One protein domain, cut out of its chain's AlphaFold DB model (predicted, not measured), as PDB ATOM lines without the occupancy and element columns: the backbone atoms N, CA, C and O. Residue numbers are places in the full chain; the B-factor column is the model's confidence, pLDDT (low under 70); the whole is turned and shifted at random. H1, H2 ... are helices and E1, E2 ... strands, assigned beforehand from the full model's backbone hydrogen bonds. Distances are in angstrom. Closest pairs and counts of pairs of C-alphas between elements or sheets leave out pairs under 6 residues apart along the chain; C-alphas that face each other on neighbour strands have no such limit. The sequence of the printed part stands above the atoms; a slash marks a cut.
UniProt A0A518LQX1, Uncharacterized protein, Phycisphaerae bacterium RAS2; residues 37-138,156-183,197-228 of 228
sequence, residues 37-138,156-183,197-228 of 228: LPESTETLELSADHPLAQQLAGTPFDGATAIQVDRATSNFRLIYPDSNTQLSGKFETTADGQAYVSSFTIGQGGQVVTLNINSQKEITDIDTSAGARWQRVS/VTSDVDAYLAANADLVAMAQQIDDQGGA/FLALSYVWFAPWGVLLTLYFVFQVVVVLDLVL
ATOM      1  N   LEU A  37     138.629 115.513 130.136       46.62
ATOM      2  CA  LEU A  37     138.337 114.087 130.092       46.62
ATOM      3  C   LEU A  37     138.155 113.704 128.610       46.62
ATOM      4  O   LEU A  37     137.782 114.573 127.813       46.62
ATOM      5  N   PRO A  38     138.444 112.457 128.187       50.75
ATOM      6  CA  PRO A  38     138.009 111.991 126.870       50.75
ATOM      7  C   PRO A  38     136.530 112.353 126.704       50.75
ATOM      8  O   PRO A  38     135.757 112.148 127.632       50.75
ATOM      9  N   GLU A  39     136.163 112.937 125.561       60.53
ATOM     10  CA  GLU A  39     134.884 113.632 125.308       60.53
ATOM     11  C   GLU A  39     133.626 112.793 125.629       60.53
ATOM     12  O   GLU A  39     132.526 113.323 125.731       60.53
ATOM     13  N   SER A  40     133.787 111.482 125.832       76.31
ATOM     14  CA  SER A  40     132.733 110.541 126.203       76.31
ATOM     15  C   SER A  40     132.569 110.286 127.704       76.31
ATOM     16  O   SER A  40     131.595 109.640 128.084       76.31
ATOM     17  N   THR A  41     133.503 110.727 128.554       83.50
ATOM     18  CA  THR A  41     133.473 110.459 129.996       83.50
ATOM     19  C   THR A  41     133.016 111.680 130.777       83.50
ATOM     20  O   THR A  41     133.714 112.690 130.854       83.50
ATOM     21  N   GLU A  42     131.870 111.552 131.427       88.38
ATOM     22  CA  GLU A  42     131.308 112.563 132.312       88.38
ATOM     23  C   GLU A  42     131.499 112.127 133.758       88.38
ATOM     24  O   GLU A  42     131.335 110.960 134.106       88.38
ATOM     25  N   THR A  43     131.899 113.059 134.614       90.88
ATOM     26  CA  THR A  43     132.006 112.824 136.055       90.88
ATOM     27  C   THR A  43     131.098 113.810 136.762       90.88
ATOM     28  O   THR A  43     131.210 115.019 136.567       90.88
ATOM     29  N   LEU A  44     130.176 113.269 137.547       90.44
ATOM     30  CA  LEU A  44     129.212 114.010 138.336       90.44
ATOM     31  C   LEU A  44     129.569 113.827 139.809       90.44
ATOM     32  O   LEU A  44     129.486 112.725 140.351       90.44
ATOM     33  N   GLU A  45     129.984 114.919 140.439       93.06
ATOM     34  CA  GLU A  45     130.305 114.951 141.863       93.06
ATOM     35  C   GLU A  45     129.034 114.754 142.702       93.06
ATOM     36  O   GLU A  45     128.011 115.416 142.507       93.06
ATOM     37  N   LEU A  46     129.112 113.844 143.667       89.56
ATOM     38  CA  LEU A  46     128.036 113.504 144.587       89.56
ATOM     39  C   LEU A  46     128.263 114.246 145.903       89.56
ATOM     40  O   LEU A  46     128.923 113.766 146.821       89.56
ATOM     41  N   SER A  47     127.702 115.452 145.997       90.19
ATOM     42  CA  SER A  47     127.603 116.144 147.285       90.19
ATOM     43  C   SER A  47     126.665 115.393 148.243       90.19
ATOM     44  O   SER A  47     125.816 114.619 147.807       90.19
ATOM     45  N   ALA A  48     126.764 115.653 149.550       87.50
ATOM     46  CA  ALA A  48     125.890 115.025 150.549       87.50
ATOM     47  C   ALA A  48     124.388 115.295 150.307       87.50
ATOM     48  O   ALA A  48     123.542 114.482 150.677       87.50
ATOM     49  N   ASP A  49     124.059 116.411 149.652       88.00
ATOM     50  CA  ASP A  49     122.688 116.783 149.297       88.00
ATOM     51  C   ASP A  49     122.246 116.217 147.936       88.00
ATOM     52  O   ASP A  49     121.090 116.380 147.539       88.00
ATOM     53  N   HIS A  50     123.140 115.539 147.207       85.69
ATOM     54  CA  HIS A  50     122.828 114.961 145.907       85.69
ATOM     55  C   HIS A  50     121.811 113.813 146.060       85.69
ATOM     56  O   HIS A  50     122.023 112.932 146.898       85.69
ATOM     57  N   PRO A  51     120.749 113.731 145.232       82.50
ATOM     58  CA  PRO A  51     119.729 112.683 145.350       82.50
ATOM     59  C   PRO A  51     120.304 111.263 145.349       82.50
ATOM     60  O   PRO A  51     119.930 110.445 146.183       82.50
ATOM     61  N   LEU A  52     121.277 110.991 144.471       79.25
ATOM     62  CA  LEU A  52     121.974 109.701 144.444       79.25
ATOM     63  C   LEU A  52     122.736 109.413 145.751       79.25
ATOM     64  O   LEU A  52     122.684 108.291 146.240       79.25
ATOM     65  N   ALA A  53     123.393 110.413 146.352       85.44
ATOM     66  CA  ALA A  53     124.076 110.246 147.636       85.44
ATOM     67  C   ALA A  53     123.074 109.968 148.770       85.44
ATOM     68  O   ALA A  53     123.293 109.088 149.597       85.44
ATOM     69  N   GLN A  54     121.920 110.644 148.768       86.06
ATOM     70  CA  GLN A  54     120.845 110.390 149.734       86.06
ATOM     71  C   GLN A  54     120.222 108.997 149.579       86.06
ATOM     72  O   GLN A  54     119.807 108.394 150.565       86.06
ATOM     73  N   GLN A  55     120.146 108.480 148.352       79.00
ATOM     74  CA  GLN A  55     119.659 107.127 148.069       79.00
ATOM     75  C   GLN A  55     120.675 106.048 148.450       79.00
ATOM     76  O   GLN A  55     120.289 104.941 148.823       79.00
ATOM     77  N   LEU A  56     121.960 106.383 148.363       79.25
ATOM     78  CA  LEU A  56     123.074 105.555 148.804       79.25
ATOM     79  C   LEU A  56     123.236 105.522 150.325       79.25
ATOM     80  O   LEU A  56     123.759 104.539 150.858       79.25
ATOM     81  N   ALA A  57     122.768 106.559 151.019       82.75
ATOM     82  CA  ALA A  57     122.916 106.701 152.459       82.75
ATOM     83  C   ALA A  57     122.359 105.485 153.223       82.75
ATOM     84  O   ALA A  57     121.199 105.091 153.065       82.75
ATOM     85  N   GLY A  58     123.188 104.898 154.090       78.00
ATOM     86  CA  GLY A  58     122.824 103.716 154.880       78.00
ATOM     87  C   GLY A  58     122.794 102.389 154.108       78.00
ATOM     88  O   GLY A  58     122.387 101.373 154.676       78.00
ATOM     89  N   THR A  59     123.227 102.370 152.845       77.44
ATOM     90  CA  THR A  59     123.505 101.136 152.095       77.44
ATOM     91  C   THR A  59     124.988 100.751 152.220       77.44
ATOM     92  O   THR A  59     125.798 101.569 152.656       77.44
ATOM     93  N   PRO A  60     125.403  99.538 151.805       74.06
ATOM     94  CA  PRO A  60     126.825  99.185 151.699       74.06
ATOM     95  C   PRO A  60     127.633 100.062 150.725       74.06
ATOM     96  O   PRO A  60     128.856  99.967 150.700       74.06
ATOM     97  N   PHE A  61     126.952 100.884 149.925       80.62
ATOM     98  CA  PHE A  61     127.506 101.767 148.899       80.62
ATOM     99  C   PHE A  61     127.478 103.247 149.323       80.62
ATOM    100  O   PHE A  61     127.674 104.145 148.503       80.62
ATOM    101  N   ASP A  62     127.196 103.518 150.598       86.50
ATOM    102  CA  ASP A  62     127.284 104.862 151.162       86.50
ATOM    103  C   ASP A  62     128.717 105.419 151.055       86.50
ATOM    104  O   ASP A  62     129.701 104.676 151.041       86.50
ATOM    105  N   GLY A  63     128.841 106.743 150.988       88.81
ATOM    106  CA  GLY A  63     130.130 107.432 150.928       88.81
ATOM    107  C   GLY A  63     130.741 107.571 149.531       88.81
ATOM    108  O   GLY A  63     131.884 108.011 149.429       88.81
ATOM    109  N   ALA A  64     130.014 107.242 148.459       91.12
ATOM    110  CA  ALA A  64     130.452 107.567 147.102       91.12
ATOM    111  C   ALA A  64     130.559 109.094 146.914       91.12
ATOM    112  O   ALA A  64     129.624 109.831 147.222       91.12
ATOM    113  N   THR A  65     131.690 109.568 146.389       94.25
ATOM    114  CA  THR A  65     131.980 110.998 146.183       94.25
ATOM    115  C   THR A  65     131.678 111.469 144.770       94.25
ATOM    116  O   THR A  65     131.453 112.653 144.568       94.25
ATOM    117  N   ALA A  66     131.665 110.569 143.787       92.62
ATOM    118  CA  ALA A  66     131.319 110.900 142.409       92.62
ATOM    119  C   ALA A  66     130.736 109.683 141.681       92.62
ATOM    120  O   ALA A  66     130.989 108.538 142.057       92.62
ATOM    121  N   ILE A  67     129.999 109.925 140.602       91.44
ATOM    122  CA  ILE A  67     129.689 108.921 139.584       91.44
ATOM    123  C   ILE A  67     130.386 109.318 138.288       91.44
ATOM    124  O   ILE A  67     130.331 110.469 137.862       91.44
ATOM    125  N   GLN A  68     131.055 108.362 137.660       90.88
ATOM    126  CA  GLN A  68     131.643 108.533 136.344       90.88
ATOM    127  C   GLN A  68     130.908 107.653 135.340       90.88
ATOM    128  O   GLN A  68     130.698 106.467 135.594       90.88
ATOM    129  N   VAL A  69     130.550 108.234 134.200       89.81
ATOM    130  CA  VAL A  69     129.836 107.579 133.104       89.81
ATOM    131  C   VAL A  69     130.658 107.748 131.837       89.81
ATOM    132  O   VAL A  69     130.975 108.870 131.459       89.81
ATOM    133  N   ASP A  70     130.992 106.647 131.173       89.62
ATOM    134  CA  ASP A  70     131.577 106.660 129.835       89.62
ATOM    135  C   ASP A  70     130.499 106.306 128.810       89.62
ATOM    136  O   ASP A  70     130.132 105.142 128.632       89.62
ATOM    137  N   ARG A  71     130.004 107.332 128.118       84.00
ATOM    138  CA  ARG A  71     128.946 107.225 127.109       84.00
ATOM    139  C   ARG A  71     129.376 106.426 125.878       84.00
ATOM    140  O   ARG A  71     128.519 105.871 125.203       84.00
ATOM    141  N   ALA A  72     130.676 106.345 125.575       86.50
ATOM    142  CA  ALA A  72     131.157 105.604 124.406       86.50
ATOM    143  C   ALA A  72     131.124 104.092 124.636       86.50
ATOM    144  O   ALA A  72     130.886 103.322 123.705       86.50
ATOM    145  N   THR A  73     131.365 103.665 125.874       87.06
ATOM    146  CA  THR A  73     131.366 102.246 126.249       87.06
ATOM    147  C   THR A  73     130.127 101.831 127.040       87.06
ATOM    148  O   THR A  73     129.987 100.655 127.380       87.06
ATOM    149  N   SER A  74     129.226 102.780 127.301       88.69
ATOM    150  CA  SER A  74     128.052 102.652 128.168       88.69
ATOM    151  C   SER A  74     128.386 102.156 129.575       88.69
ATOM    152  O   SER A  74     127.560 101.509 130.215       88.69
ATOM    153  N   ASN A  75     129.598 102.423 130.058       91.50
ATOM    154  CA  ASN A  75     130.041 101.992 131.377       91.50
ATOM    155  C   ASN A  75     129.779 103.078 132.421       91.50
ATOM    156  O   ASN A  75     129.825 104.270 132.124       91.50
ATOM    157  N   PHE A  76     129.595 102.667 133.671       89.75
ATOM    158  CA  PHE A  76     129.628 103.564 134.819       89.75
ATOM    159  C   PHE A  76     130.478 103.011 135.947       89.75
ATOM    160  O   PHE A  76     130.704 101.805 136.052       89.75
ATOM    161  N   ARG A  77     130.903 103.910 136.832       92.00
ATOM    162  CA  ARG A  77     131.452 103.565 138.138       92.00
ATOM    163  C   ARG A  77     131.144 104.634 139.176       92.00
ATOM    164  O   ARG A  77     131.195 105.824 138.874       92.00
ATOM    165  N   LEU A  78     130.874 104.209 140.400       89.19
ATOM    166  CA  LEU A  78     130.940 105.076 141.565       89.19
ATOM    167  C   LEU A  78     132.392 105.203 142.020       89.19
ATOM    168  O   LEU A  78     133.149 104.230 142.038       89.19
ATOM    169  N   ILE A  79     132.759 106.419 142.392       91.19
ATOM    170  CA  ILE A  79     134.047 106.761 142.973       91.19
ATOM    171  C   ILE A  79     133.857 106.860 144.479       91.19
ATOM    172  O   ILE A  79     132.985 107.589 144.944       91.19
ATOM    173  N   TYR A  80     134.685 106.137 145.221       91.38
ATOM    174  CA  TYR A  80     134.730 106.165 146.676       91.38
ATOM    175  C   TYR A  80     136.039 106.816 147.138       91.38
ATOM    176  O   TYR A  80     137.035 106.779 146.409       91.38
ATOM    177  N   PRO A  81     136.066 107.414 148.342       89.31
ATOM    178  CA  PRO A  81     137.289 107.972 148.912       89.31
ATOM    179  C   PRO A  81     138.284 106.872 149.307       89.31
ATOM    180  O   PRO A  81     139.487 107.121 149.370       89.31
ATOM    181  N   ASP A  82     137.791 105.657 149.567       85.38
ATOM    182  CA  ASP A  82     138.606 104.463 149.741       85.38
ATOM    183  C   ASP A  82     138.659 103.630 148.453       85.38
ATOM    184  O   ASP A  82     137.756 103.656 147.621       85.38
ATOM    185  N   SER A  83     139.741 102.873 148.274       78.38
ATOM    186  CA  SER A  83     139.864 101.903 147.176       78.38
ATOM    187  C   SER A  83     139.252 100.544 147.522       78.38
ATOM    188  O   SER A  83     139.434  99.578 146.775       78.38
ATOM    189  N   ASN A  84     138.638 100.435 148.701       82.06
ATOM    190  CA  ASN A  84     138.184  99.175 149.261       82.06
ATOM    191  C   ASN A  84     136.790  98.817 148.754       82.06
ATOM    192  O   ASN A  84     136.494  97.632 148.632       82.06
ATOM    193  N   THR A  85     135.984  99.829 148.444       82.50
ATOM    194  CA  THR A  85     134.646  99.704 147.875       82.50
ATOM    195  C   THR A  85     134.683 100.070 146.400       82.50
ATOM    196  O   THR A  85     135.252 101.084 145.997       82.50
ATOM    197  N   GLN A  86     134.088  99.225 145.569       84.38
ATOM    198  CA  GLN A  86     133.985  99.456 144.138       84.38
ATOM    199  C   GLN A  86     132.581  99.120 143.684       84.38
ATOM    200  O   GLN A  86     131.983  98.132 144.110       84.38
ATOM    201  N   LEU A  87     132.062  99.948 142.793       86.88
ATOM    202  CA  LEU A  87     130.807  99.671 142.136       86.88
ATOM    203  C   LEU A  87     130.873 100.223 140.732       86.88
ATOM    204  O   LEU A  87     131.050 101.422 140.536       86.88
ATOM    205  N   SER A  88     130.759  99.337 139.761       90.62
ATOM    206  CA  SER A  88     130.769  99.675 138.348       90.62
ATOM    207  C   SER A  88     129.735  98.857 137.611       90.62
ATOM    208  O   SER A  88     129.174  97.917 138.163       90.62
ATOM    209  N   GLY A  89     129.487  99.184 136.358       91.44
ATOM    210  CA  GLY A  89     128.594  98.397 135.535       91.44
ATOM    211  C   GLY A  89     128.471  98.956 134.139       91.44
ATOM    212  O   GLY A  89     129.233  99.839 133.739       91.44
ATOM    213  N   LYS A  90     127.492  98.427 133.415       88.69
ATOM    214  CA  LYS A  90     127.222  98.786 132.034       88.69
ATOM    215  C   LYS A  90     125.729  98.941 131.792       88.69
ATOM    216  O   LYS A  90     124.926  98.206 132.369       88.69
ATOM    217  N   PHE A  91     125.380  99.871 130.914       85.88
ATOM    218  CA  PHE A  91     124.034 100.020 130.384       85.88
ATOM    219  C   PHE A  91     123.969  99.545 128.943       85.88
ATOM    220  O   PHE A  91     124.923  99.662 128.171       85.88
ATOM    221  N   GLU A  92     122.800  99.063 128.573       85.69
ATOM    222  CA  GLU A  92     122.434  98.767 127.203       85.69
ATOM    223  C   GLU A  92     121.093  99.407 126.885       85.69
ATOM    224  O   GLU A  92     120.360  99.847 127.769       85.69
ATOM    225  N   THR A  93     120.782  99.465 125.599       80.38
ATOM    226  CA  THR A  93     119.510  99.979 125.113       80.38
ATOM    227  C   THR A  93     118.746  98.835 124.474       80.38
ATOM    228  O   THR A  93     119.286  98.088 123.657       80.38
ATOM    229  N   THR A  94     117.487  98.677 124.857       79.19
ATOM    230  CA  THR A  94     116.571  97.727 124.235       79.19
ATOM    231  C   THR A  94     116.265  98.127 122.786       79.19
ATOM    232  O   THR A  94     116.526  99.251 122.354       79.19
ATOM    233  N   ALA A  95     115.670  97.215 122.011       79.19
ATOM    234  CA  ALA A  95     115.306  97.489 120.617       79.19
ATOM    235  C   ALA A  95     114.296  98.648 120.462       79.19
ATOM    236  O   ALA A  95     114.259  99.292 119.417       79.19
ATOM    237  N   ASP A  96     113.490  98.917 121.492       81.00
ATOM    238  CA  ASP A  96     112.538 100.031 121.575       81.00
ATOM    239  C   ASP A  96     113.142 101.322 122.159       81.00
ATOM    240  O   ASP A  96     112.425 102.309 122.325       81.00
ATOM    241  N   GLY A  97     114.452 101.354 122.427       78.12
ATOM    242  CA  GLY A  97     115.162 102.568 122.832       78.12
ATOM    243  C   GLY A  97     115.213 102.823 124.340       78.12
ATOM    244  O   GLY A  97     115.633 103.905 124.742       78.12
ATOM    245  N   GLN A  98     114.804 101.871 125.185       78.44
ATOM    246  CA  GLN A  98     114.867 102.026 126.643       78.44
ATOM    247  C   GLN A  98     116.233 101.600 127.180       78.44
ATOM    248  O   GLN A  98     116.725 100.517 126.863       78.44
ATOM    249  N   ALA A  99     116.853 102.439 128.009       76.38
ATOM    250  CA  ALA A  99     118.092 102.085 128.687       76.38
ATOM    251  C   ALA A  99     117.825 101.122 129.858       76.38
ATOM    252  O   ALA A  99     116.839 101.253 130.586       76.38
ATOM    253  N   TYR A 100     118.716 100.158 130.061       79.50
ATOM    254  CA  TYR A 100     118.707  99.261 131.214       79.50
ATOM    255  C   TYR A 100     120.137  98.922 131.639       79.50
ATOM    256  O   TYR A 100     121.061  98.981 130.831       79.50
ATOM    257  N   VAL A 101     120.338  98.562 132.909       84.12
ATOM    258  CA  VAL A 101     121.632  98.042 133.382       84.12
ATOM    259  C   VAL A 101     121.773  96.609 132.897       84.12
ATOM    260  O   VAL A 101     120.981  95.761 133.300       84.12
ATOM    261  N   SER A 102     122.777  96.338 132.064       86.25
ATOM    262  CA  SER A 102     123.074  94.985 131.579       86.25
ATOM    263  C   SER A 102     124.092  94.254 132.445       86.25
ATOM    264  O   SER A 102     124.141  93.026 132.447       86.25
ATOM    265  N   SER A 103     124.897  94.980 133.220       89.06
ATOM    266  CA  SER A 103     125.786  94.369 134.205       89.06
ATOM    267  C   SER A 103     126.140  95.323 135.331       89.06
ATOM    268  O   SER A 103     126.162  96.542 135.147       89.06
ATOM    269  N   PHE A 104     126.471  94.769 136.490       87.44
ATOM    270  CA  PHE A 104     127.145  95.505 137.547       87.44
ATOM    271  C   PHE A 104     128.149  94.621 138.275       87.44
ATOM    272  O   PHE A 104     127.966  93.418 138.431       87.44
ATOM    273  N   THR A 105     129.213  95.250 138.738       86.88
ATOM    274  CA  THR A 105     130.312  94.652 139.472       86.88
ATOM    275  C   THR A 105     130.446  95.383 140.793       86.88
ATOM    276  O   THR A 105     130.607  96.602 140.823       86.88
ATOM    277  N   ILE A 106     130.387  94.627 141.878       85.88
ATOM    278  CA  ILE A 106     130.559  95.097 143.247       85.88
ATOM    279  C   ILE A 106     131.884  94.562 143.757       85.88
ATOM    280  O   ILE A 106     132.101  93.353 143.744       85.88
ATOM    281  N   GLY A 107     132.750  95.450 144.224       82.50
ATOM    282  CA  GLY A 107     133.992  95.106 144.895       82.50
ATOM    283  C   GLY A 107     133.973  95.541 146.355       82.50
ATOM    284  O   GLY A 107     133.587  96.668 146.660       82.50
ATOM    285  N   GLN A 108     134.415  94.666 147.254       80.44
ATOM    286  CA  GLN A 108     134.662  95.000 148.654       80.44
ATOM    287  C   GLN A 108     135.826  94.169 149.203       80.44
ATOM    288  O   GLN A 108     135.808  92.944 149.103       80.44
ATOM    289  N   GLY A 109     136.854  94.788 149.796       81.94
ATOM    290  CA  GLY A 109     137.921  94.013 150.455       81.94
ATOM    291  C   GLY A 109     138.761  93.159 149.502       81.94
ATOM    292  O   GLY A 109     139.274  92.120 149.909       81.94
ATOM    293  N   GLY A 110     138.843  93.537 148.222       79.06
ATOM    294  CA  GLY A 110     139.472  92.727 147.172       79.06
ATOM    295  C   GLY A 110     138.634  91.532 146.697       79.06
ATOM    296  O   GLY A 110     139.077  90.807 145.808       79.06
ATOM    297  N   GLN A 111     137.434  91.331 147.246       80.50
ATOM    298  CA  GLN A 111     136.435  90.420 146.692       80.50
ATOM    299  C   GLN A 111     135.579  91.161 145.676       80.50
ATOM    300  O   GLN A 111     135.269  92.333 145.871       80.50
ATOM    301  N   VAL A 112     135.197  90.475 144.605       84.12
ATOM    302  CA  VAL A 112     134.409  91.036 143.510       84.12
ATOM    303  C   VAL A 112     133.261  90.094 143.176       84.12
ATOM    304  O   VAL A 112     133.456  88.882 143.102       84.12
ATOM    305  N   VAL A 113     132.076  90.648 142.954       83.06
ATOM    306  CA  VAL A 113     130.909  89.938 142.430       83.06
ATOM    307  C   VAL A 113     130.401  90.699 141.213       83.06
ATOM    308  O   VAL A 113     130.161  91.900 141.298       83.06
ATOM    309  N   THR A 114     130.235  90.011 140.092       86.06
ATOM    310  CA  THR A 114     129.672  90.556 138.856       86.06
ATOM    311  C   THR A 114     128.335  89.893 138.583       86.06
ATOM    312  O   THR A 114     128.220  88.676 138.670       86.06
ATOM    313  N   LEU A 115     127.327  90.697 138.265       86.31
ATOM    314  CA  LEU A 115     125.988  90.251 137.917       86.31
ATOM    315  C   LEU A 115     125.669  90.741 136.510       86.31
ATOM    316  O   LEU A 115     125.866  91.917 136.204       86.31
ATOM    317  N   ASN A 116     125.157  89.841 135.678       89.19
ATOM    318  CA  ASN A 116     124.681  90.143 134.335       89.19
ATOM    319  C   ASN A 116     123.154  90.101 134.314       89.19
ATOM    320  O   ASN A 116     122.543  89.214 134.912       89.19
ATOM    321  N   ILE A 117     122.544  91.056 133.622       86.62
ATOM    322  CA  ILE A 117     121.101  91.258 133.549       86.62
ATOM    323  C   ILE A 117     120.695  91.377 132.077       86.62
ATOM    324  O   ILE A 117     121.372  92.038 131.293       86.62
ATOM    325  N   ASN A 118     119.588  90.748 131.685       88.94
ATOM    326  CA  ASN A 118     119.035  90.906 130.337       88.94
ATOM    327  C   ASN A 118     118.038  92.078 130.233       88.94
ATOM    328  O   ASN A 118     117.618  92.674 131.223       88.94
ATOM    329  N   SER A 119     117.585  92.372 129.013       84.94
ATOM    330  CA  SER A 119     116.568  93.405 128.758       84.94
ATOM    331  C   SER A 119     115.229  93.177 129.479       84.94
ATOM    332  O   SER A 119     114.440  94.104 129.638       84.94
ATOM    333  N   GLN A 120     114.963  91.946 129.925       86.31
ATOM    334  CA  GLN A 120     113.783  91.543 130.689       86.31
ATOM    335  C   GLN A 120     113.979  91.728 132.198       86.31
ATOM    336  O   GLN A 120     113.107  91.328 132.969       86.31
ATOM    337  N   LYS A 121     115.077  92.370 132.623       83.25
ATOM    338  CA  LYS A 121     115.408  92.639 134.029       83.25
ATOM    339  C   LYS A 121     115.738  91.371 134.831       83.25
ATOM    340  O   LYS A 121     115.759  91.405 136.062       83.25
ATOM    341  N   GLU A 122     116.027  90.258 134.161       86.69
ATOM    342  CA  GLU A 122     116.406  88.992 134.789       86.69
ATOM    343  C   GLU A 122     117.925  88.927 134.953       86.69
ATOM    344  O   GLU A 122     118.667  89.122 133.989       86.69
ATOM    345  N   ILE A 123     118.399  88.593 136.154       85.88
ATOM    346  CA  ILE A 123     119.800  88.239 136.386       85.88
ATOM    347  C   ILE A 123     120.056  86.908 135.683       85.88
ATOM    348  O   ILE A 123     119.449  85.893 136.031       85.88
ATOM    349  N   THR A 124     120.932  86.900 134.689       90.06
ATOM    350  CA  THR A 124     121.242  85.716 133.878       90.06
ATOM    351  C   THR A 124     122.465  84.968 134.385       90.06
ATOM    352  O   THR A 124     122.580  83.764 134.161       90.06
ATOM    353  N   ASP A 125     123.366  85.664 135.070       89.81
ATOM    354  CA  ASP A 125     124.651  85.130 135.493       89.81
ATOM    355  C   ASP A 125     125.212  85.950 136.666       89.81
ATOM    356  O   ASP A 125     125.021  87.167 136.733       89.81
ATOM    357  N   ILE A 126     125.847  85.260 137.613       86.31
ATOM    358  CA  ILE A 126     126.532  85.824 138.775       86.31
ATOM    359  C   ILE A 126     127.896  85.146 138.867       86.31
ATOM    360  O   ILE A 126     127.971  83.934 139.070       86.31
ATOM    361  N   ASP A 127     128.963  85.929 138.788       85.31
ATOM    362  CA  ASP A 127     130.349  85.481 138.894       85.31
ATOM    363  C   ASP A 127     131.020  86.127 140.110       85.31
ATOM    364  O   ASP A 127     130.799  87.298 140.413       85.31
ATOM    365  N   THR A 128     131.879  85.382 140.805       82.50
ATOM    366  CA  THR A 128     132.653  85.888 141.950       82.50
ATOM    367  C   THR A 128     134.156  85.783 141.699       82.50
ATOM    368  O   THR A 128     134.626  84.872 141.014       82.50
ATOM    369  N   SER A 129     134.947  86.649 142.334       81.06
ATOM    370  CA  SER A 129     136.418  86.575 142.336       81.06
ATOM    371  C   SER A 129     136.962  85.268 142.919       81.06
ATOM    372  O   SER A 129     138.084  84.881 142.610       81.06
ATOM    373  N   ALA A 130     136.172  84.577 143.746       81.06
ATOM    374  CA  ALA A 130     136.506  83.268 144.302       81.06
ATOM    375  C   ALA A 130     136.286  82.106 143.309       81.06
ATOM    376  O   ALA A 130     136.531  80.950 143.655       81.06
ATOM    377  N   GLY A 131     135.813  82.389 142.090       78.31
ATOM    378  CA  GLY A 131     135.547  81.393 141.051       78.31
ATOM    379  C   GLY A 131     134.198  80.684 141.185       78.31
ATOM    380  O   GLY A 131     133.898  79.801 140.383       78.31
ATOM    381  N   ALA A 132     133.372  81.054 142.170       81.19
ATOM    382  CA  ALA A 132     131.987  80.601 142.221       81.19
ATOM    383  C   ALA A 132     131.172  81.321 141.144       81.19
ATOM    384  O   ALA A 132     131.296  82.538 140.987       81.19
ATOM    385  N   ARG A 133     130.335  80.549 140.448       88.25
ATOM    386  CA  ARG A 133     129.475  81.013 139.367       88.25
ATOM    387  C   ARG A 133     128.080  80.429 139.512       88.25
ATOM    388  O   ARG A 133     127.926  79.224 139.721       88.25
ATOM    389  N   TRP A 134     127.076  81.276 139.360       85.44
ATOM    390  CA  TRP A 134     125.688  80.888 139.168       85.44
ATOM    391  C   TRP A 134     125.240  81.367 137.794       85.44
ATOM    392  O   TRP A 134     125.520  82.493 137.404       85.44
ATOM    393  N   GLN A 135     124.526  80.518 137.068       89.06
ATOM    394  CA  GLN A 135     123.928  80.881 135.794       89.06
ATOM    395  C   GLN A 135     122.454  80.510 135.847       89.06
ATOM    396  O   GLN A 135     122.103  79.402 136.272       89.06
ATOM    397  N   ARG A 136     121.590  81.424 135.402       83.31
ATOM    398  CA  ARG A 136     120.164  81.153 135.272       83.31
ATOM    399  C   ARG A 136     120.005  79.975 134.322       83.31
ATOM    400  O   ARG A 136     120.383  80.042 133.152       83.31
ATOM    401  N   VAL A 137     119.436  78.883 134.824       80.44
ATOM    402  CA  VAL A 137     119.037  77.765 133.972       80.44
ATOM    403  C   VAL A 137     117.925  78.304 133.083       80.44
ATOM    404  O   VAL A 137     116.845  78.613 133.574       80.44
ATOM    405  N   SER A 138     118.211  78.496 131.795       66.12
ATOM    406  CA  SER A 138     117.230  78.987 130.830       66.12
ATOM    407  C   SER A 138     116.074  77.992 130.739       66.12
ATOM    408  O   SER A 138     116.143  77.013 129.998       66.12
ATOM    409  N   VAL A 156     108.092 104.784 140.399       46.62
ATOM    410  CA  VAL A 156     109.374 104.204 140.851       46.62
ATOM    411  C   VAL A 156     109.216 102.820 141.499       46.62
ATOM    412  O   VAL A 156     110.013 101.920 141.259       46.62
ATOM    413  N   THR A 157     108.131 102.605 142.244       51.28
ATOM    414  CA  THR A 157     107.782 101.299 142.822       51.28
ATOM    415  C   THR A 157     107.644 100.215 141.747       51.28
ATOM    416  O   THR A 157     108.085  99.090 141.922       51.28
ATOM    417  N   SER A 158     107.115 100.585 140.582       61.91
ATOM    418  CA  SER A 158     106.688  99.658 139.539       61.91
ATOM    419  C   SER A 158     107.826  99.018 138.738       61.91
ATOM    420  O   SER A 158     107.588  98.033 138.042       61.91
ATOM    421  N   ASP A 159     109.037  99.575 138.808       68.06
ATOM    422  CA  ASP A 159     110.211  99.033 138.125       68.06
ATOM    423  C   ASP A 159     111.068  98.180 139.056       68.06
ATOM    424  O   ASP A 159     111.531  97.129 138.618       68.06
ATOM    425  N   VAL A 160     111.202  98.557 140.334       68.44
ATOM    426  CA  VAL A 160     111.768  97.671 141.370       68.44
ATOM    427  C   VAL A 160     110.925  96.406 141.483       68.44
ATOM    428  O   VAL A 160     111.471  95.306 141.437       68.44
ATOM    429  N   ASP A 161     109.599  96.548 141.530       75.94
ATOM    430  CA  ASP A 161     108.677  95.411 141.538       75.94
ATOM    431  C   ASP A 161     108.859  94.527 140.294       75.94
ATOM    432  O   ASP A 161     108.747  93.309 140.391       75.94
ATOM    433  N   ALA A 162     109.204  95.108 139.137       76.06
ATOM    434  CA  ALA A 162     109.490  94.347 137.921       76.06
ATOM    435  C   ALA A 162     110.806  93.556 138.018       76.06
ATOM    436  O   ALA A 162     110.828  92.393 137.627       76.06
ATOM    437  N   TYR A 163     111.878  94.137 138.575       76.31
ATOM    438  CA  TYR A 163     113.123  93.404 138.848       76.31
ATOM    439  C   TYR A 163     112.912  92.300 139.891       76.31
ATOM    440  O   TYR A 163     113.385  91.180 139.708       76.31
ATOM    441  N   LEU A 164     112.181  92.583 140.973       79.50
ATOM    442  CA  LEU A 164     111.871  91.586 142.000       79.50
ATOM    443  C   LEU A 164     111.012  90.451 141.436       79.50
ATOM    444  O   LEU A 164     111.287  89.287 141.713       79.50
ATOM    445  N   ALA A 165     110.017  90.772 140.604       78.81
ATOM    446  CA  ALA A 165     109.187  89.776 139.935       78.81
ATOM    447  C   ALA A 165     109.991  88.930 138.934       78.81
ATOM    448  O   ALA A 165     109.860  87.708 138.936       78.81
ATOM    449  N   ALA A 166     110.857  89.557 138.130       79.44
ATOM    450  CA  ALA A 166     111.727  88.876 137.166       79.44
ATOM    451  C   ALA A 166     112.753  87.941 137.836       79.44
ATOM    452  O   ALA A 166     113.247  87.003 137.216       79.44
ATOM    453  N   ASN A 167     113.066  88.176 139.113       82.50
ATOM    454  CA  ASN A 167     114.061  87.421 139.875       82.50
ATOM    455  C   ASN A 167     113.466  86.743 141.119       82.50
ATOM    456  O   ASN A 167     114.176  86.513 142.100       82.50
ATOM    457  N   ALA A 168     112.169  86.422 141.101       82.44
ATOM    458  CA  ALA A 168     111.482  85.835 142.252       82.44
ATOM    459  C   ALA A 168     112.107  84.499 142.704       82.44
ATOM    460  O   ALA A 168     112.103  84.177 143.892       82.44
ATOM    461  N   ASP A 169     112.686  83.742 141.771       78.69
ATOM    462  CA  ASP A 169     113.411  82.500 142.034       78.69
ATOM    463  C   ASP A 169     114.705  82.726 142.826       78.69
ATOM    464  O   ASP A 169     114.959  82.027 143.808       78.69
ATOM    465  N   LEU A 170     115.490  83.739 142.451       78.00
ATOM    466  CA  LEU A 170     116.691  84.141 143.181       78.00
ATOM    467  C   LEU A 170     116.351  84.675 144.572       78.00
ATOM    468  O   LEU A 170     117.043  84.348 145.535       78.00
ATOM    469  N   VAL A 171     115.267  85.445 144.699       79.81
ATOM    470  CA  VAL A 171     114.785  85.934 146.000       79.81
ATOM    471  C   VAL A 171     114.376  84.764 146.899       79.81
ATOM    472  O   VAL A 171     114.775  84.718 148.061       79.81
ATOM    473  N   ALA A 172     113.634  83.788 146.367       76.75
ATOM    474  CA  ALA A 172     113.245  82.593 147.114       76.75
ATOM    475  C   ALA A 172     114.458  81.741 147.522       76.75
ATOM    476  O   ALA A 172     114.530  81.285 148.663       76.75
ATOM    477  N   MET A 173     115.433  81.568 146.622       74.62
ATOM    478  CA  MET A 173     116.684  80.869 146.922       74.62
ATOM    479  C   MET A 173     117.454  81.576 148.037       74.62
ATOM    480  O   MET A 173     117.889  80.926 148.984       74.62
ATOM    481  N   ALA A 174     117.580  82.900 147.964       75.44
ATOM    482  CA  ALA A 174     118.287  83.674 148.972       75.44
ATOM    483  C   ALA A 174     117.578  83.618 150.341       75.44
ATOM    484  O   ALA A 174     118.243  83.472 151.363       75.44
ATOM    485  N   GLN A 175     116.239  83.620 150.367       77.94
ATOM    486  CA  GLN A 175     115.466  83.410 151.597       77.94
ATOM    487  C   GLN A 175     115.681  82.008 152.184       77.94
ATOM    488  O   GLN A 175     115.855  81.859 153.390       77.94
ATOM    489  N   GLN A 176     115.709  80.971 151.341       73.19
ATOM    490  CA  GLN A 176     115.972  79.608 151.796       73.19
ATOM    491  C   GLN A 176     117.377  79.478 152.404       73.19
ATOM    492  O   GLN A 176     117.549  78.783 153.408       73.19
ATOM    493  N   ILE A 177     118.376  80.138 151.811       68.56
ATOM    494  CA  ILE A 177     119.743  80.185 152.345       68.56
ATOM    495  C   ILE A 177     119.747  80.846 153.725       68.56
ATOM    496  O   ILE A 177     120.396  80.335 154.633       68.56
ATOM    497  N   ASP A 178     118.986  81.922 153.907       71.19
ATOM    498  CA  ASP A 178     118.853  82.607 155.193       71.19
ATOM    499  C   ASP A 178     118.216  81.742 156.271       71.19
ATOM    500  O   ASP A 178     118.743  81.635 157.383       71.19
ATOM    501  N   ASP A 179     117.114  81.078 155.936       74.81
ATOM    502  CA  ASP A 179     116.408  80.204 156.868       74.81
ATOM    503  C   ASP A 179     117.308  79.025 157.298       74.81
ATOM    504  O   ASP A 179     117.275  78.589 158.453       74.81
ATOM    505  N   GLN A 180     118.167  78.540 156.393       75.94
ATOM    506  CA  GLN A 180     119.148  77.485 156.671       75.94
ATOM    507  C   GLN A 180     120.377  78.000 157.440       75.94
ATOM    508  O   GLN A 180     120.834  77.345 158.380       75.94
ATOM    509  N   GLY A 181     120.894  79.177 157.086       62.16
ATOM    510  CA  GLY A 181     122.040  79.818 157.734       62.16
ATOM    511  C   GLY A 181     121.733  80.263 159.165       62.16
ATOM    512  O   GLY A 181     122.580  80.129 160.047       62.16
ATOM    513  N   GLY A 182     120.495  80.692 159.430       52.31
ATOM    514  CA  GLY A 182     120.003  80.974 160.781       52.31
ATOM    515  C   GLY A 182     119.813  79.717 161.638       52.31
ATOM    516  O   GLY A 182     119.947  79.783 162.861       52.31
ATOM    517  N   ALA A 183     119.551  78.561 161.016       49.34
ATOM    518  CA  ALA A 183     119.356  77.287 161.710       49.34
ATOM    519  C   ALA A 183     120.666  76.523 162.000       49.34
ATOM    520  O   ALA A 183     120.707  75.730 162.941       49.34
ATOM    521  N   PHE A 197     128.477  76.597 148.750       44.88
ATOM    522  CA  PHE A 197     127.762  77.292 149.828       44.88
ATOM    523  C   PHE A 197     128.652  78.064 150.815       44.88
ATOM    524  O   PHE A 197     128.190  79.013 151.439       44.88
ATOM    525  N   LEU A 198     129.933  77.706 150.946       43.00
ATOM    526  CA  LEU A 198     130.846  78.373 151.887       43.00
ATOM    527  C   LEU A 198     131.476  79.660 151.331       43.00
ATOM    528  O   LEU A 198     131.967  80.476 152.102       43.00
ATOM    529  N   ALA A 199     131.438  79.869 150.011       41.38
ATOM    530  CA  ALA A 199     131.892  81.124 149.407       41.38
ATOM    531  C   ALA A 199     130.860  82.255 149.574       41.38
ATOM    532  O   ALA A 199     131.236  83.421 149.651       41.38
ATOM    533  N   LEU A 200     129.570  81.913 149.692       41.66
ATOM    534  CA  LEU A 200     128.486  82.873 149.922       41.66
ATOM    535  C   LEU A 200     128.297  83.229 151.402       41.66
ATOM    536  O   LEU A 200     127.818  84.317 151.697       41.66
ATOM    537  N   SER A 201     128.701  82.365 152.338       41.34
ATOM    538  CA  SER A 201     128.563  82.635 153.776       41.34
ATOM    539  C   SER A 201     129.674  83.512 154.368       41.34
ATOM    540  O   SER A 201     129.548  83.960 155.507       41.34
ATOM    541  N   TYR A 202     130.757  83.764 153.621       38.09
ATOM    542  CA  TYR A 202     131.914  84.536 154.103       38.09
ATOM    543  C   TYR A 202     131.935  86.003 153.681       38.09
ATOM    544  O   TYR A 202     132.748  86.779 154.185       38.09
ATOM    545  N   VAL A 203     131.030  86.404 152.798       43.28
ATOM    546  CA  VAL A 203     130.811  87.808 152.473       43.28
ATOM    547  C   VAL A 203     129.475  88.182 153.088       43.28
ATOM    548  O   VAL A 203     128.549  87.385 153.096       43.28
ATOM    549  N   TRP A 204     129.378  89.389 153.623       40.84
ATOM    550  CA  TRP A 204     128.208  90.046 154.216       40.84
ATOM    551  C   TRP A 204     126.885  90.032 153.400       40.84
ATOM    552  O   TRP A 204     125.947  90.761 153.723       40.84
ATOM    553  N   PHE A 205     126.771  89.212 152.359       42.91
ATOM    554  CA  PHE A 205     125.569  88.959 151.583       42.91
ATOM    555  C   PHE A 205     124.609  88.026 152.330       42.91
ATOM    556  O   PHE A 205     124.350  86.898 151.924       42.91
ATOM    557  N   ALA A 206     123.983  88.555 153.379       46.56
ATOM    558  CA  ALA A 206     122.572  88.239 153.579       46.56
ATOM    559  C   ALA A 206     121.789  88.670 152.304       46.56
ATOM    560  O   ALA A 206     122.239  89.583 151.606       46.56
ATOM    561  N   PRO A 207     120.609  88.115 151.983       43.91
ATOM    562  CA  PRO A 207     119.713  88.551 150.903       43.91
ATOM    563  C   PRO A 207     119.391  90.041 150.954       43.91
ATOM    564  O   PRO A 207     119.077  90.635 149.927       43.91
ATOM    565  N   TRP A 208     119.545  90.677 152.119       41.41
ATOM    566  CA  TRP A 208     119.559  92.130 152.250       41.41
ATOM    567  C   TRP A 208     120.579  92.790 151.326       41.41
ATOM    568  O   TRP A 208     120.245  93.787 150.708       41.41
ATOM    569  N   GLY A 209     121.773  92.225 151.158       48.69
ATOM    570  CA  GLY A 209     122.779  92.691 150.208       48.69
ATOM    571  C   GLY A 209     122.301  92.607 148.761       48.69
ATOM    572  O   GLY A 209     122.466  93.575 148.028       48.69
ATOM    573  N   VAL A 210     121.640  91.518 148.353       50.59
ATOM    574  CA  VAL A 210     121.096  91.367 146.986       50.59
ATOM    575  C   VAL A 210     119.906  92.300 146.752       50.59
ATOM    576  O   VAL A 210     119.846  92.967 145.723       50.59
ATOM    577  N   LEU A 211     118.990  92.419 147.715       48.94
ATOM    578  CA  LEU A 211     117.838  93.323 147.631       48.94
ATOM    579  C   LEU A 211     118.254  94.798 147.671       48.94
ATOM    580  O   LEU A 211     117.738  95.591 146.887       48.94
ATOM    581  N   LEU A 212     119.208  95.167 148.532       53.62
ATOM    582  CA  LEU A 212     119.788  96.514 148.577       53.62
ATOM    583  C   LEU A 212     120.556  96.820 147.297       53.62
ATOM    584  O   LEU A 212     120.471  97.933 146.799       53.62
ATOM    585  N   THR A 213     121.246  95.829 146.735       54.69
ATOM    586  CA  THR A 213     121.932  95.951 145.449       54.69
ATOM    587  C   THR A 213     120.949  96.151 144.298       54.69
ATOM    588  O   THR A 213     121.131  97.062 143.503       54.69
ATOM    589  N   LEU A 214     119.875  95.362 144.217       53.53
ATOM    590  CA  LEU A 214     118.842  95.519 143.188       53.53
ATOM    591  C   LEU A 214     118.109  96.860 143.316       53.53
ATOM    592  O   LEU A 214     117.896  97.551 142.320       53.53
ATOM    593  N   TYR A 215     117.775  97.257 144.545       55.41
ATOM    594  CA  TYR A 215     117.223  98.576 144.842       55.41
ATOM    595  C   TYR A 215     118.183  99.698 144.424       55.41
ATOM    596  O   TYR A 215     117.763 100.701 143.854       55.41
ATOM    597  N   PHE A 216     119.478  99.514 144.664       58.84
ATOM    598  CA  PHE A 216     120.514 100.471 144.313       58.84
ATOM    599  C   PHE A 216     120.720 100.604 142.792       58.84
ATOM    600  O   PHE A 216     120.733 101.717 142.267       58.84
ATOM    601  N   VAL A 217     120.828  99.483 142.072       55.25
ATOM    602  CA  VAL A 217     120.962  99.444 140.603       55.25
ATOM    603  C   VAL A 217     119.829 100.235 139.951       55.25
ATOM    604  O   VAL A 217     120.050 100.993 139.008       55.25
ATOM    605  N   PHE A 218     118.627 100.129 140.511       60.72
ATOM    606  CA  PHE A 218     117.471 100.892 140.067       60.72
ATOM    607  C   PHE A 218     117.633 102.411 140.266       60.72
ATOM    608  O   PHE A 218     117.322 103.184 139.360       60.72
ATOM    609  N   GLN A 219     118.147 102.850 141.414       54.19
ATOM    610  CA  GLN A 219     118.345 104.275 141.684       54.19
ATOM    611  C   GLN A 219     119.362 104.914 140.732       54.19
ATOM    612  O   GLN A 219     119.150 106.029 140.256       54.19
ATOM    613  N   VAL A 220     120.416 104.179 140.367       52.91
ATOM    614  CA  VAL A 220     121.382 104.624 139.351       52.91
ATOM    615  C   VAL A 220     120.726 104.779 137.982       52.91
ATOM    616  O   VAL A 220     120.950 105.794 137.327       52.91
ATOM    617  N   VAL A 221     119.883 103.827 137.562       53.84
ATOM    618  CA  VAL A 221     119.150 103.920 136.283       53.84
ATOM    619  C   VAL A 221     118.258 105.152 136.250       53.84
ATOM    620  O   VAL A 221     118.281 105.877 135.267       53.84
ATOM    621  N   VAL A 222     117.512 105.430 137.323       52.88
ATOM    622  CA  VAL A 222     116.624 106.602 137.383       52.88
ATOM    623  C   VAL A 222     117.407 107.910 137.328       52.88
ATOM    624  O   VAL A 222     117.002 108.833 136.627       52.88
ATOM    625  N   VAL A 223     118.522 108.000 138.056       48.00
ATOM    626  CA  VAL A 223     119.378 109.193 138.029       48.00
ATOM    627  C   VAL A 223     119.978 109.392 136.638       48.00
ATOM    628  O   VAL A 223     120.050 110.522 136.173       48.00
ATOM    629  N   LEU A 224     120.342 108.319 135.938       47.41
ATOM    630  CA  LEU A 224     120.880 108.416 134.583       47.41
ATOM    631  C   LEU A 224     119.818 108.725 133.532       47.41
ATOM    632  O   LEU A 224     120.085 109.552 132.675       47.41
ATOM    633  N   ASP A 225     118.612 108.170 133.645       46.44
ATOM    634  CA  ASP A 225     117.440 108.539 132.831       46.44
ATOM    635  C   ASP A 225     117.031 110.017 133.004       46.44
ATOM    636  O   ASP A 225     116.292 110.555 132.185       46.44
ATOM    637  N   LEU A 226     117.427 110.654 134.112       43.19
ATOM    638  CA  LEU A 226     117.197 112.079 134.378       43.19
ATOM    639  C   LEU A 226     118.341 112.972 133.875       43.19
ATOM    640  O   LEU A 226     118.136 114.173 133.705       43.19
ATOM    641  N   VAL A 227     119.538 112.408 133.697       39.41
ATOM    642  CA  VAL A 227     120.758 113.124 133.283       39.41
ATOM    643  C   VAL A 227     121.021 112.989 131.774       39.41
ATOM    644  O   VAL A 227     121.604 113.903 131.187       39.41
ATOM    645  N   LEU A 228     120.602 111.879 131.156       39.12
ATOM    646  CA  LEU A 228     120.681 111.593 129.715       39.12
ATOM    647  C   LEU A 228     119.398 112.010 128.985       39.12
ATOM    648  O   LEU A 228     119.536 112.533 127.855       39.12
TER     649      LEU A 228
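Overview. This is residues 37 to 138, 156 to 183 and 197 to 228 of the 228 residues of an uncharacterized protein of Phycisphaerae bacterium RAS2 (UniProt A0A518LQX1). A broad, twisted wall of eight antiparallel strands has one long helix, H5, crossing one face on the slant, while its other face is bare of helices. Short H1 lies beside H5 near the E1 end of the wall, H2 crosses H5 on its side away from the sheet, and H3 meets the first residue of H5. The printed part has 162 residues with five named helices and eight named strands, along the chain E1 H1 E2 E3 E4 E5 E6 E7 E8 H2 H3 H4 H5, and the sheet's order is E1 to E8 in turn. The class is mixed, helices and strands; the whole is compact, with a radius of gyration of the C-alphas of 15.8 A and spans of 51 by 38 by 30 A.

Along the chain. E1 is residues 41 to 45, from C-alpha 41 at (133.473, 110.459, 129.996), E2 66 to 70, E3 75 to 79, E4 85 to 93, 27.3 A long, E5 99 to 108, 26.9 A, E6 111 to 117, 20.2 A, E7 123 to 128 and E8 133 to 135. E5 bends by 51 degrees at residue 102. H5 is residues 207 to 227, 30.3 A long, ending with C-alpha 227 at (120.758, 113.124, 133.283). H1 is residues 51 to 56, H2 157 to 166, H3 168 to 183, 22.7 A, and H4 197 to 200.

Arrangement. E2 to E8 form a meander, each strand the antiparallel neighbour of the one before; E1 and E8 are edge strands. Within hydrogen-bond range are, for instance, N 42 and O 69 of E1 and E2, 2.8 A, N 105 and O 88 of E5 and E4, 2.7 A, and N 126 and O 134 of E7 and E8, 2.8 A. H5 is on the sheet at a height of 9.3 A, over E4 and, only just, with 3 C-alphas, E5. On the local plane it stands at 57 degrees to E4, only just slantwise to the strands. The closest C-alphas of E5 and H5, Tyr 100 and Val 221, are 6.9 A apart. H5 is the hub, touching three helices. H1 touches its residues 216 to 223 alone, opposite ways at a shallow tilt of 13 degrees, closest at the C-alphas of Leu 52 and Val 223, 6.9 A. H1 only grazes the sheet, with residues 52 to 53. H2 touches residues 214 to 218 of H5 alone, at a steep tilt of 51 degrees, closest at the C-alphas of Val 160 and Tyr 215, 6.5 A. H3 touches residue 207 of H5 alone, at 36 degrees, only just a steep tilt, closest at the C-alphas of Ala 174 and Pro 207, 5.4 A. H4 is apart from H3 and H5 and not on the sheet. Every O i to N i+4 pair is within hydrogen-bond range in H1, H3 and H5, and 5 of 6 in H2; H4 is too short for one.

Size, cuts and confidence. The C-alphas farthest apart, of Glu 39 and Ala 183, are 53.7 A apart. Residues 139 to 155 and 184 to 196 are not printed, with C-alpha gaps of 28.2 A and 14.6 A. Of the links that are printed whole, none is long. Mean pLDDT of the printed part is 74.7; 45 residues are under 70, among them 197 to 228.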